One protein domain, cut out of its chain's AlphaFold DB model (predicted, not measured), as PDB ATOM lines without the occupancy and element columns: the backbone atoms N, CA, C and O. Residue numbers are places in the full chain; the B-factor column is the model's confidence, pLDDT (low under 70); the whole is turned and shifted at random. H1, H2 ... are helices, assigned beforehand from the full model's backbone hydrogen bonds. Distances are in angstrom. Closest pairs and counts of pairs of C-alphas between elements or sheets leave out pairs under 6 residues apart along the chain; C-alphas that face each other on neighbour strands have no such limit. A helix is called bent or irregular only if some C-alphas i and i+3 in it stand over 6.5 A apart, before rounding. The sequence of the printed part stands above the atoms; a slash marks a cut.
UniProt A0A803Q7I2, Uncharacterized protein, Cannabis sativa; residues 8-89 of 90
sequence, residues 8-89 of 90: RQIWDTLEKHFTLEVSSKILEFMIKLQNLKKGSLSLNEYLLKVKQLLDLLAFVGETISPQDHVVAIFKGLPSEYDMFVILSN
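This is residues 8 to 89 of the 90 residues of an uncharacterized protein of Cannabis sativa (UniProt A0A803Q7I2). A long helix, H1, sticks out with its first half, residues 8 to 21, and H2 folds back beside its later part in a helical hairpin. H3 packs at a steep angle on the last residues of H1, 33 to 35, and also meets residues 47 to 54 of H2, and H4 lies beyond H3, touching no helix. The printed part has 82 residues with four named helices, in the order H1, H2, H3, H4, and no named strand; the class is all helix. It is loose, with a radius of gyration of the C-alphas of 16.6 A, and spans 58 by 27 by 15 A, the free arm of H1 making much of the length.

H1 is residues 8 to 35, 40.3 A long, from C-alpha 8 at (212.987, 199.719, 247.078). H2 is residues 43 to 59, 24.2 A. H3 is residues 66 to 76, 15.8 A. H4 is residues 79 to 87, 14.5 A, ending at C-alpha 87 at (232.160, 241.930, 212.152); it is irregular, but only just, with C-alphas 80 and 83 7.0 A apart.

H1, with residues 26 to 33 alone, touches residues 50 to 57 of H2, at a shallow tilt of 18 degrees, opposite ways; the closest C-alphas, of Ile 26 and Leu 57, are 6.2 A apart. H1 touches H3 with residues 33 to 35 alone, at a steep tilt of 52 degrees, the same way; the closest C-alphas, of Gln 34 and Ala 72, are 6.5 A apart. H2, with residues 47 to 54 alone, and H3 form a helical hairpin and only just touch, with 3 pairs of C-alphas within 8 A, at a steep tilt of 44 degrees; the closest are Val 50 and Ile 73, 7.1 A. H4 is apart from H1 and H2, and only just from H3, at 8.4 A. Every O i to N i+4 pair is within hydrogen-bond range in H1, H2 and H3; in H4 0 of 5 are, beside 3 of 6 O i to N i+3 pairs.

The C-alphas of Arg 8 and Met 83, the two farthest apart, are 58.2 A apart. The printed part has no cut and no long link. Residues 82 to 89 have pLDDT under 70.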
ATOM      1  N   ARG A   8     212.074 198.584 246.920       84.56
ATOM      2  CA  ARG A   8     212.987 199.719 247.078       84.56
ATOM      3  C   ARG A   8     214.409 199.404 246.615       84.56
ATOM      4  O   ARG A   8     214.969 200.169 245.853       84.56
ATOM      5  N   GLN A   9     214.977 198.261 247.002       84.31
ATOM      6  CA  GLN A   9     216.334 197.884 246.577       84.31
ATOM      7  C   GLN A   9     216.439 197.646 245.063       84.31
ATOM      8  O   GLN A   9     217.475 197.939 244.464       84.31
ATOM      9  N   ILE A  10     215.374 197.120 244.448       85.25
ATOM     10  CA  ILE A  10     215.287 196.972 242.989       85.25
ATOM     11  C   ILE A  10     215.248 198.357 242.335       85.25
ATOM     12  O   ILE A  10     216.026 198.608 241.419       85.25
ATOM     13  N   TRP A  11     214.406 199.264 242.844       87.38
ATOM     14  CA  TRP A  11     214.309 200.641 242.357       87.38
ATOM     15  C   TRP A  11     215.632 201.401 242.489       87.38
ATOM     16  O   TRP A  11     216.109 201.943 241.502       87.38
ATOM     17  N   ASP A  12     216.283 201.350 243.652       87.44
ATOM     18  CA  ASP A  12     217.567 202.018 243.893       87.44
ATOM     19  C   ASP A  12     218.669 201.488 242.955       87.44
ATOM     20  O   ASP A  12     219.558 202.223 242.527       87.44
ATOM     21  N   THR A  13     218.646 200.188 242.641       86.06
ATOM     22  CA  THR A  13     219.614 199.582 241.713       86.06
ATOM     23  C   THR A  13     219.342 200.019 240.277       86.06
ATOM     24  O   THR A  13     220.277 200.358 239.552       86.06
ATOM     25  N   LEU A  14     218.068 200.041 239.880       84.75
ATOM     26  CA  LEU A  14     217.625 200.507 238.572       84.75
ATOM     27  C   LEU A  14     217.991 201.981 238.375       84.75
ATOM     28  O   LEU A  14     218.666 202.324 237.413       84.75
ATOM     29  N   GLU A  15     217.622 202.833 239.325       86.25
ATOM     30  CA  GLU A  15     217.914 204.264 239.320       86.25
ATOM     31  C   GLU A  15     219.418 204.528 239.206       86.25
ATOM     32  O   GLU A  15     219.839 205.309 238.352       86.25
ATOM     33  N   LYS A  16     220.249 203.831 239.990       88.00
ATOM     34  CA  LYS A  16     221.712 203.933 239.878       88.00
ATOM     35  C   LYS A  16     222.210 203.533 238.495       88.00
ATOM     36  O   LYS A  16     223.029 204.246 237.924       88.00
ATOM     37  N   HIS A  17     221.728 202.414 237.960       85.00
ATOM     38  CA  HIS A  17     222.133 201.948 236.637       85.00
ATOM     39  C   HIS A  17     221.770 202.967 235.549       85.00
ATOM     40  O   HIS A  17     222.629 203.369 234.769       85.00
ATOM     41  N   PHE A  18     220.524 203.443 235.546       82.00
ATOM     42  CA  PHE A  18     220.053 204.440 234.588       82.00
ATOM     43  C   PHE A  18     220.780 205.779 234.741       82.00
ATOM     44  O   PHE A  18     221.146 206.388 233.742       82.00
ATOM     45  N   THR A  19     221.072 206.215 235.969       83.38
ATOM     46  CA  THR A  19     221.831 207.452 236.220       83.38
ATOM     47  C   THR A  19     223.247 207.362 235.656       83.38
ATOM     48  O   THR A  19     223.724 208.307 235.027       83.38
ATOM     49  N   LEU A  20     223.923 206.224 235.846       86.50
ATOM     50  CA  LEU A  20     225.254 205.978 235.287       86.50
ATOM     51  C   LEU A  20     225.225 205.949 233.755       86.50
ATOM     52  O   LEU A  20     226.093 206.539 233.113       86.50
ATOM     53  N   GLU A  21     224.220 205.298 233.171       87.25
ATOM     54  CA  GLU A  21     224.052 205.206 231.721       87.25
ATOM     55  C   GLU A  21     223.783 206.578 231.085       87.25
ATOM     56  O   GLU A  21     224.471 206.966 230.139       87.25
ATOM     57  N   VAL A  22     222.855 207.355 231.652       87.62
ATOM     58  CA  VAL A  22     222.554 208.728 231.219       87.62
ATOM     59  C   VAL A  22     223.794 209.614 231.339       87.62
ATOM     60  O   VAL A  22     224.160 210.293 230.382       87.62
ATOM     61  N   SER A  23     224.502 209.545 232.469       88.19
ATOM     62  CA  SER A  23     225.736 210.314 232.689       88.19
ATOM     63  C   SER A  23     226.826 209.957 231.673       88.19
ATOM     64  O   SER A  23     227.519 210.836 231.157       88.19
ATOM     65  N   SER A  24     226.964 208.672 231.331       90.56
ATOM     66  CA  SER A  24     227.891 208.217 230.292       90.56
ATOM     67  C   SER A  24     227.522 208.774 228.914       90.56
ATOM     68  O   SER A  24     228.407 209.222 228.182       90.56
ATOM     69  N   LYS A  25     226.227 208.814 228.577       90.69
ATOM     70  CA  LYS A  25     225.734 209.380 227.312       90.69
ATOM     71  C   LYS A  25     225.950 210.885 227.219       90.69
ATOM     72  O   LYS A  25     226.400 211.355 226.176       90.69
ATOM     73  N   ILE A  26     225.714 211.622 228.304       91.12
ATOM     74  CA  ILE A  26     226.014 213.059 228.383       91.12
ATOM     75  C   ILE A  26     227.496 213.303 228.071       91.12
ATOM     76  O   ILE A  26     227.821 214.092 227.183       91.12
ATOM     77  N   LEU A  27     228.396 212.575 228.740       91.19
ATOM     78  CA  LEU A  27     229.837 212.702 228.520       91.19
ATOM     79  C   LEU A  27     230.233 212.351 227.074       91.19
ATOM     80  O   LEU A  27     231.001 213.080 226.448       91.19
ATOM     81  N   GLU A  28     229.681 211.269 226.521       93.19
ATOM     82  CA  GLU A  28     229.905 210.858 225.130       93.19
ATOM     83  C   GLU A  28     229.525 211.977 224.144       93.19
ATOM     84  O   GLU A  28     230.296 212.304 223.237       93.19
ATOM     85  N   PHE A  29     228.354 212.592 224.326       93.56
ATOM     86  CA  PHE A  29     227.876 213.669 223.463       93.56
ATOM     87  C   PHE A  29     228.673 214.963 223.642       93.56
ATOM     88  O   PHE A  29     229.009 215.593 222.640       93.56
ATOM     89  N   MET A  30     229.058 215.320 224.871       90.81
ATOM     90  CA  MET A  30     229.934 216.469 225.122       90.81
ATOM     91  C   MET A  30     231.295 216.308 224.435       90.81
ATOM     92  O   MET A  30     231.760 217.228 223.761       90.81
ATOM     93  N   ILE A  31     231.910 215.125 224.529       92.06
ATOM     94  CA  ILE A  31     233.182 214.829 223.855       92.06
ATOM     95  C   ILE A  31     233.021 214.913 222.334       92.06
ATOM     96  O   ILE A  31     233.872 215.484 221.648       92.06
ATOM     97  N   LYS A  32     231.929 214.366 221.786       93.88
ATOM     98  CA  LYS A  32     231.632 214.461 220.348       93.88
ATOM     99  C   LYS A  32     231.469 215.910 219.901       93.88
ATOM    100  O   LYS A  32     232.028 216.273 218.872       93.88
ATOM    101  N   LEU A  33     230.757 216.729 220.673       92.19
ATOM    102  CA  LEU A  33     230.533 218.141 220.372       92.19
ATOM    103  C   LEU A  33     231.848 218.930 220.372       92.19
ATOM    104  O   LEU A  33     232.119 219.667 219.430       92.19
ATOM    105  N   GLN A  34     232.693 218.733 221.387       89.44
ATOM    106  CA  GLN A  34     233.982 219.426 221.508       89.44
ATOM    107  C   GLN A  34     234.963 219.073 220.383       89.44
ATOM    108  O   GLN A  34     235.728 219.925 219.926       89.44
ATOM    109  N   ASN A  35     234.938 217.818 219.930       91.81
ATOM    110  CA  ASN A  35     235.822 217.331 218.874       91.81
ATOM    111  C   ASN A  35     235.254 217.528 217.463       91.81
ATOM    112  O   ASN A  35     235.961 217.286 216.482       91.81
ATOM    113  N   LEU A  36     234.000 217.970 217.328       93.31
ATOM    114  CA  LEU A  36     233.380 218.173 216.027       93.31
ATOM    115  C   LEU A  36     234.018 219.376 215.321       93.31
ATOM    116  O   LEU A  36     233.890 220.525 215.744       93.31
ATOM    117  N   LYS A  37     234.681 219.105 214.198       92.81
ATOM    118  CA  LYS A  37     235.208 220.115 213.276       92.81
ATOM    119  C   LYS A  37     234.399 220.105 211.981       92.81
ATOM    120  O   LYS A  37     233.927 219.045 211.570       92.81
ATOM    121  N   LYS A  38     234.293 221.252 211.301       92.88
ATOM    122  CA  LYS A  38     233.754 221.323 209.931       92.88
ATOM    123  C   LYS A  38     234.559 220.410 209.008       92.88
ATOM    124  O   LYS A  38     233.985 219.567 208.332       92.88
ATOM    125  N   GLY A  39     235.890 220.531 209.020       89.00
ATOM    126  CA  GLY A  39     236.766 219.730 208.162       89.00
ATOM    127  C   GLY A  39     236.348 219.828 206.690       89.00
ATOM    128  O   GLY A  39     236.229 220.928 206.154       89.00
ATOM    129  N   SER A  40     236.089 218.677 206.066       89.62
ATOM    130  CA  SER A  40     235.595 218.559 204.688       89.62
ATOM    131  C   SER A  40     234.069 218.653 204.543       89.62
ATOM    132  O   SER A  40     233.573 218.600 203.421       89.62
ATOM    133  N   LEU A  41     233.319 218.772 205.643       91.31
ATOM    134  CA  LEU A  41     231.865 218.930 205.600       91.31
ATOM    135  C   LEU A  41     231.498 220.299 205.022       91.31
ATOM    136  O   LEU A  41     232.187 221.303 205.251       91.31
ATOM    137  N   SER A  42     230.354 220.367 204.343       92.19
ATOM    138  CA  SER A  42     229.725 221.656 204.080       92.19
ATOM    139  C   SER A  42     229.322 222.330 205.398       92.19
ATOM    140  O   SER A  42     229.105 221.674 206.423       92.19
ATOM    141  N   LEU A  43     229.193 223.659 205.381       89.19
ATOM    142  CA  LEU A  43     228.789 224.414 206.569       89.19
ATOM    143  C   LEU A  43     227.427 223.943 207.105       89.19
ATOM    144  O   LEU A  43     227.268 223.775 208.311       89.19
ATOM    145  N   ASN A  44     226.474 223.654 206.215       92.50
ATOM    146  CA  ASN A  44     225.147 223.163 206.592       92.50
ATOM    147  C   ASN A  44     225.206 221.787 207.265       92.50
ATOM    148  O   ASN A  44     224.563 221.585 208.291       92.50
ATOM    149  N   GLU A  45     225.988 220.848 206.726       93.62
ATOM    150  CA  GLU A  45     226.150 219.520 207.332       93.62
ATOM    151  C   GLU A  45     226.824 219.599 208.702       93.62
ATOM    152  O   GLU A  45     226.430 218.893 209.631       93.62
ATOM    153  N   TYR A  46     227.823 220.471 208.842       94.62
ATOM    154  CA  TYR A  46     228.477 220.725 210.120       94.62
ATOM    155  C   TYR A  46     227.491 221.283 211.157       94.62
ATOM    156  O   TYR A  46     227.352 220.710 212.239       94.62
ATOM    157  N   LEU A  47     226.754 222.346 210.816       93.62
ATOM    158  CA  LEU A  47     225.775 222.963 211.715       93.62
ATOM    159  C   LEU A  47     224.636 222.003 212.076       93.62
ATOM    160  O   LEU A  47     224.194 221.980 213.225       93.62
ATOM    161  N   LEU A  48     224.192 221.167 211.133       95.19
ATOM    162  CA  LEU A  48     223.191 220.137 211.399       95.19
ATOM    163  C   LEU A  48     223.703 219.107 212.414       95.19
ATOM    164  O   LEU A  48     222.969 218.752 213.333       95.19
ATOM    165  N   LYS A  49     224.960 218.661 212.294       94.62
ATOM    166  CA  LYS A  49     225.575 217.738 213.264       94.62
ATOM    167  C   LYS A  49     225.731 218.363 214.646       94.62
ATOM    168  O   LYS A  49     225.472 217.688 215.639       94.62
ATOM    169  N   VAL A  50     226.121 219.638 214.722       93.75
ATOM    170  CA  VAL A  50     226.158 220.373 215.995       93.75
ATOM    171  C   VAL A  50     224.767 220.385 216.622       93.75
ATOM    172  O   VAL A  50     224.612 219.967 217.766       93.75
ATOM    173  N   LYS A  51     223.747 220.791 215.858       93.00
ATOM    174  CA  LYS A  51     222.360 220.825 216.329       93.00
ATOM    175  C   LYS A  51     221.895 219.459 216.834       93.00
ATOM    176  O   LYS A  51     221.359 219.382 217.928       93.00
ATOM    177  N   GLN A  52     222.159 218.386 216.090       94.75
ATOM    178  CA  GLN A  52     221.804 217.026 216.504       94.75
ATOM    179  C   GLN A  52     222.433 216.639 217.850       94.75
ATOM    180  O   GLN A  52     221.766 216.028 218.677       94.75
ATOM    181  N   LEU A  53     223.699 216.994 218.091       94.00
ATOM    182  CA  LEU A  53     224.359 216.721 219.372       94.00
ATOM    183  C   LEU A  53     223.755 217.537 220.520       94.00
ATOM    184  O   LEU A  53     223.587 217.003 221.613       94.00
ATOM    185  N   LEU A  54     223.404 218.800 220.273       91.94
ATOM    186  CA  LEU A  54     222.737 219.655 221.259       91.94
ATOM    187  C   LEU A  54     221.322 219.158 221.583       91.94
ATOM    188  O   LEU A  54     220.956 219.091 222.753       91.94
ATOM    189  N   ASP A  55     220.559 218.747 220.570       92.31
ATOM    190  CA  ASP A  55     219.221 218.171 220.739       92.31
ATOM    191  C   ASP A  55     219.289 216.856 221.542       92.31
ATOM    192  O   ASP A  55     218.454 216.614 222.413       92.31
ATOM    193  N   LEU A  56     220.312 216.022 221.304       92.44
ATOM    194  CA  LEU A  56     220.553 214.799 222.078       92.44
ATOM    195  C   LEU A  56     220.921 215.089 223.535       92.44
ATOM    196  O   LEU A  56     220.434 214.390 224.419       92.44
ATOM    197  N   LEU A  57     221.751 216.105 223.788       91.19
ATOM    198  CA  LEU A  57     222.097 216.552 225.142       91.19
ATOM    199  C   LEU A  57     220.859 217.061 225.888       91.19
ATOM    200  O   LEU A  57     220.590 216.607 226.999       91.19
ATOM    201  N   ALA A  58     220.038 217.885 225.234       89.62
ATOM    202  CA  ALA A  58     218.779 218.357 225.798       89.62
ATOM    203  C   ALA A  58     217.809 217.200 226.098       89.62
ATOM    204  O   ALA A  58     217.157 217.196 227.141       89.62
ATOM    205  N   PHE A  59     217.744 216.190 225.222       87.94
ATOM    206  CA  PHE A  59     216.909 215.002 225.421       87.94
ATOM    207  C   PHE A  59     217.304 214.194 226.667       87.94
ATOM    208  O   PHE A  59     216.427 213.686 227.364       87.94
ATOM    209  N   VAL A  60     218.601 214.091 226.973       86.69
ATOM    210  CA  VAL A  60     219.100 213.387 228.172       86.69
ATOM    211  C   VAL A  60     219.140 214.267 229.430       86.69
ATOM    212  O   VAL A  60     219.617 213.819 230.469       86.69
ATOM    213  N   GLY A  61     218.603 215.489 229.356       84.19
ATOM    214  CA  GLY A  61     218.457 216.405 230.491       84.19
ATOM    215  C   GLY A  61     219.594 217.415 230.667       84.19
ATOM    216  O   GLY A  61     219.569 218.170 231.634       84.19
ATOM    217  N   GLU A  62     220.556 217.467 229.743       86.31
ATOM    218  CA  GLU A  62     221.672 218.412 229.787       86.31
ATOM    219  C   GLU A  62     221.389 219.610 228.872       86.31
ATOM    220  O   GLU A  62     221.449 219.518 227.643       86.31
ATOM    221  N   THR A  63     221.083 220.766 229.459       82.50
ATOM    222  CA  THR A  63     220.859 221.999 228.694       82.50
ATOM    223  C   THR A  63     222.134 222.824 228.617       82.50
ATOM    224  O   THR A  63     222.598 223.346 229.630       82.50
ATOM    225  N   ILE A  64     222.670 222.995 227.412       84.25
ATOM    226  CA  ILE A  64     223.800 223.892 227.165       84.25
ATOM    227  C   ILE A  64     223.275 225.316 226.917       84.25
ATOM    228  O   ILE A  64     222.212 225.514 226.324       84.25
ATOM    229  N   SER A  65     224.004 226.327 227.404       86.94
ATOM    230  CA  SER A  65     223.613 227.722 227.199       86.94
ATOM    231  C   SER A  65     223.732 228.124 225.716       86.94
ATOM    232  O   SER A  65     224.607 227.630 224.999       86.94
ATOM    233  N   PRO A  66     222.909 229.069 225.226       83.19
ATOM    234  CA  PRO A  66     223.050 229.586 223.865       83.19
ATOM    235  C   PRO A  66     224.451 230.142 223.570       83.19
ATOM    236  O   PRO A  66     224.952 229.996 222.456       83.19
ATOM    237  N   GLN A  67     225.104 230.751 224.561       83.69
ATOM    238  CA  GLN A  67     226.469 231.263 224.442       83.69
ATOM    239  C   GLN A  67     227.469 230.121 224.227       83.69
ATOM    240  O   GLN A  67     228.325 230.203 223.347       83.69
ATOM    241  N   ASP A  68     227.322 229.026 224.969       85.25
ATOM    242  CA  ASP A  68     228.172 227.846 224.824       85.25
ATOM    243  C   ASP A  68     227.937 227.126 223.489       85.25
ATOM    244  O   ASP A  68     228.889 226.603 222.906       85.25
ATOM    245  N   HIS A  69     226.713 227.158 222.942       85.00
ATOM    246  CA  HIS A  69     226.445 226.685 221.577       85.00
ATOM    247  C   HIS A  69     227.276 227.460 220.554       85.00
ATOM    248  O   HIS A  69     227.935 226.863 219.702       85.00
ATOM    249  N   VAL A  70     227.267 228.791 220.656       86.31
ATOM    250  CA  VAL A  70     228.015 229.677 219.758       86.31
ATOM    251  C   VAL A  70     229.514 229.398 219.863       86.31
ATOM    252  O   VAL A  70     230.184 229.209 218.847       86.31
ATOM    253  N   VAL A  71     230.037 229.272 221.084       86.00
ATOM    254  CA  VAL A  71     231.445 228.930 221.323       86.00
ATOM    255  C   VAL A  71     231.800 227.554 220.745       86.00
ATOM    256  O   VAL A  71     232.858 227.407 220.132       86.00
ATOM    257  N   ALA A  72     230.943 226.543 220.913       86.19
ATOM    258  CA  ALA A  72     231.168 225.202 220.372       86.19
ATOM    259  C   ALA A  72     231.208 225.199 218.835       86.19
ATOM    260  O   ALA A  72     232.086 224.564 218.248       86.19
ATOM    261  N   ILE A  73     230.312 225.957 218.196       90.12
ATOM    262  CA  ILE A  73     230.279 226.135 216.739       90.12
ATOM    263  C   ILE A  73     231.573 226.794 216.257       90.12
ATOM    264  O   ILE A  73     232.257 226.262 215.386       90.12
ATOM    265  N   PHE A  74     231.962 227.927 216.846       87.81
ATOM    266  CA  PHE A  74     233.154 228.647 216.399       87.81
ATOM    267  C   PHE A  74     234.441 227.848 216.599       87.81
ATOM    268  O   PHE A  74     235.291 227.832 215.713       87.81
ATOM    269  N   LYS A  75     234.562 227.088 217.695       87.25
ATOM    270  CA  LYS A  75     235.710 226.192 217.918       87.25
ATOM    271  C   LYS A  75     235.862 225.117 216.838       87.25
ATOM    272  O   LYS A  75     236.960 224.574 216.678       87.25
ATOM    273  N   GLY A  76     234.781 224.740 216.158       87.56
ATOM    274  CA  GLY A  76     234.801 223.728 215.106       87.56
ATOM    275  C   GLY A  76     234.998 224.279 213.696       87.56
ATOM    276  O   GLY A  76     235.244 223.486 212.780       87.56
ATOM    277  N   LEU A  77     234.921 225.598 213.509       89.94
ATOM    278  CA  LEU A  77     235.138 226.237 212.217       89.94
ATOM    279  C   LEU A  77     236.642 226.438 211.931       89.94
ATOM    280  O   LEU A  77     237.428 226.661 212.849       89.94
ATOM    281  N   PRO A  78     237.066 226.318 210.662       83.62
ATOM    282  CA  PRO A  78     238.415 226.677 210.235       83.62
ATOM    283  C   PRO A  78     238.616 228.199 210.246       83.62
ATOM    284  O   PRO A  78     237.656 228.957 210.123       83.62
ATOM    285  N   SER A  79     239.877 228.637 210.321       79.06
ATOM    286  CA  SER A  79     240.258 230.054 210.452       79.06
ATOM    287  C   SER A  79     239.820 230.952 209.288       79.06
ATOM    288  O   SER A  79     239.748 232.169 209.420       79.06
ATOM    289  N   GLU A  80     239.446 230.366 208.148       75.44
ATOM    290  CA  GLU A  80     238.793 231.069 207.033       75.44
ATOM    291  C   GLU A  80     237.472 231.759 207.443       75.44
ATOM    292  O   GLU A  80     237.049 232.711 206.791       75.44
ATOM    293  N   TYR A  81     236.846 231.331 208.549       73.69
ATOM    294  CA  TYR A  81     235.637 231.943 209.110       73.69
ATOM    295  C   TYR A  81     235.912 232.974 210.219       73.69
ATOM    296  O   TYR A  81     234.971 233.629 210.669       73.69
ATOM    297  N   ASP A  82     237.170 233.186 210.626       66.06
ATOM    298  CA  ASP A  82     237.521 234.132 211.700       66.06
ATOM    299  C   ASP A  82     237.149 235.582 211.337       66.06
ATOM    300  O   ASP A  82     236.775 236.373 212.203       66.06
ATOM    301  N   MET A  83     237.159 235.931 210.044       59.19
ATOM    302  CA  MET A  83     236.781 237.268 209.563       59.19
ATOM    303  C   MET A  83     235.295 237.598 209.811       59.19
ATOM    304  O   MET A  83     234.956 238.763 210.014       59.19
ATOM    305  N   PHE A  84     234.409 236.596 209.869       58.03
ATOM    306  CA  PHE A  84     232.993 236.806 210.202       58.03
ATOM    307  C   PHE A  84     232.767 237.067 211.701       58.03
ATOM    308  O   PHE A  84     231.821 237.765 212.054       58.03
ATOM    309  N   VAL A  85     233.648 236.566 212.574       54.50
ATOM    310  CA  VAL A  85     233.575 236.755 214.039       54.50
ATOM    311  C   VAL A  85     233.876 238.202 214.444       54.50
ATOM    312  O   VAL A  85     233.345 238.704 215.435       54.50
ATOM    313  N   ILE A  86     234.723 238.891 213.676       55.12
ATOM    314  CA  ILE A  86     235.142 240.271 213.963       55.12
ATOM    315  C   ILE A  86     234.011 241.268 213.649       55.12
ATOM    316  O   ILE A  86     233.806 242.222 214.397       55.12
ATOM    317  N   LEU A  87     233.228 241.024 212.594       50.84
ATOM    318  CA  LEU A  87     232.160 241.930 212.152       50.84
ATOM    319  C   LEU A  87     230.901 241.892 213.033       50.84
ATOM    320  O   LEU A  87     230.113 242.826 212.977       50.84
ATOM    321  N   SER A  88     230.698 240.848 213.843       48.78
ATOM    322  CA  SER A  88     229.538 240.746 214.742       48.78
ATOM    323  C   SER A  88     229.760 241.342 216.138       48.78
ATOM    324  O   SER A  88     228.813 241.409 216.914       48.78
ATOM    325  N   ASN A  89     230.996 241.729 216.475       48.03
ATOM    326  CA  ASN A  89     231.377 242.333 217.763       48.03
ATOM    327  C   ASN A  89     231.712 243.836 217.651       48.03
ATOM    328  O   ASN A  89     232.278 244.402 218.587       48.03
TER     329      ASN A  89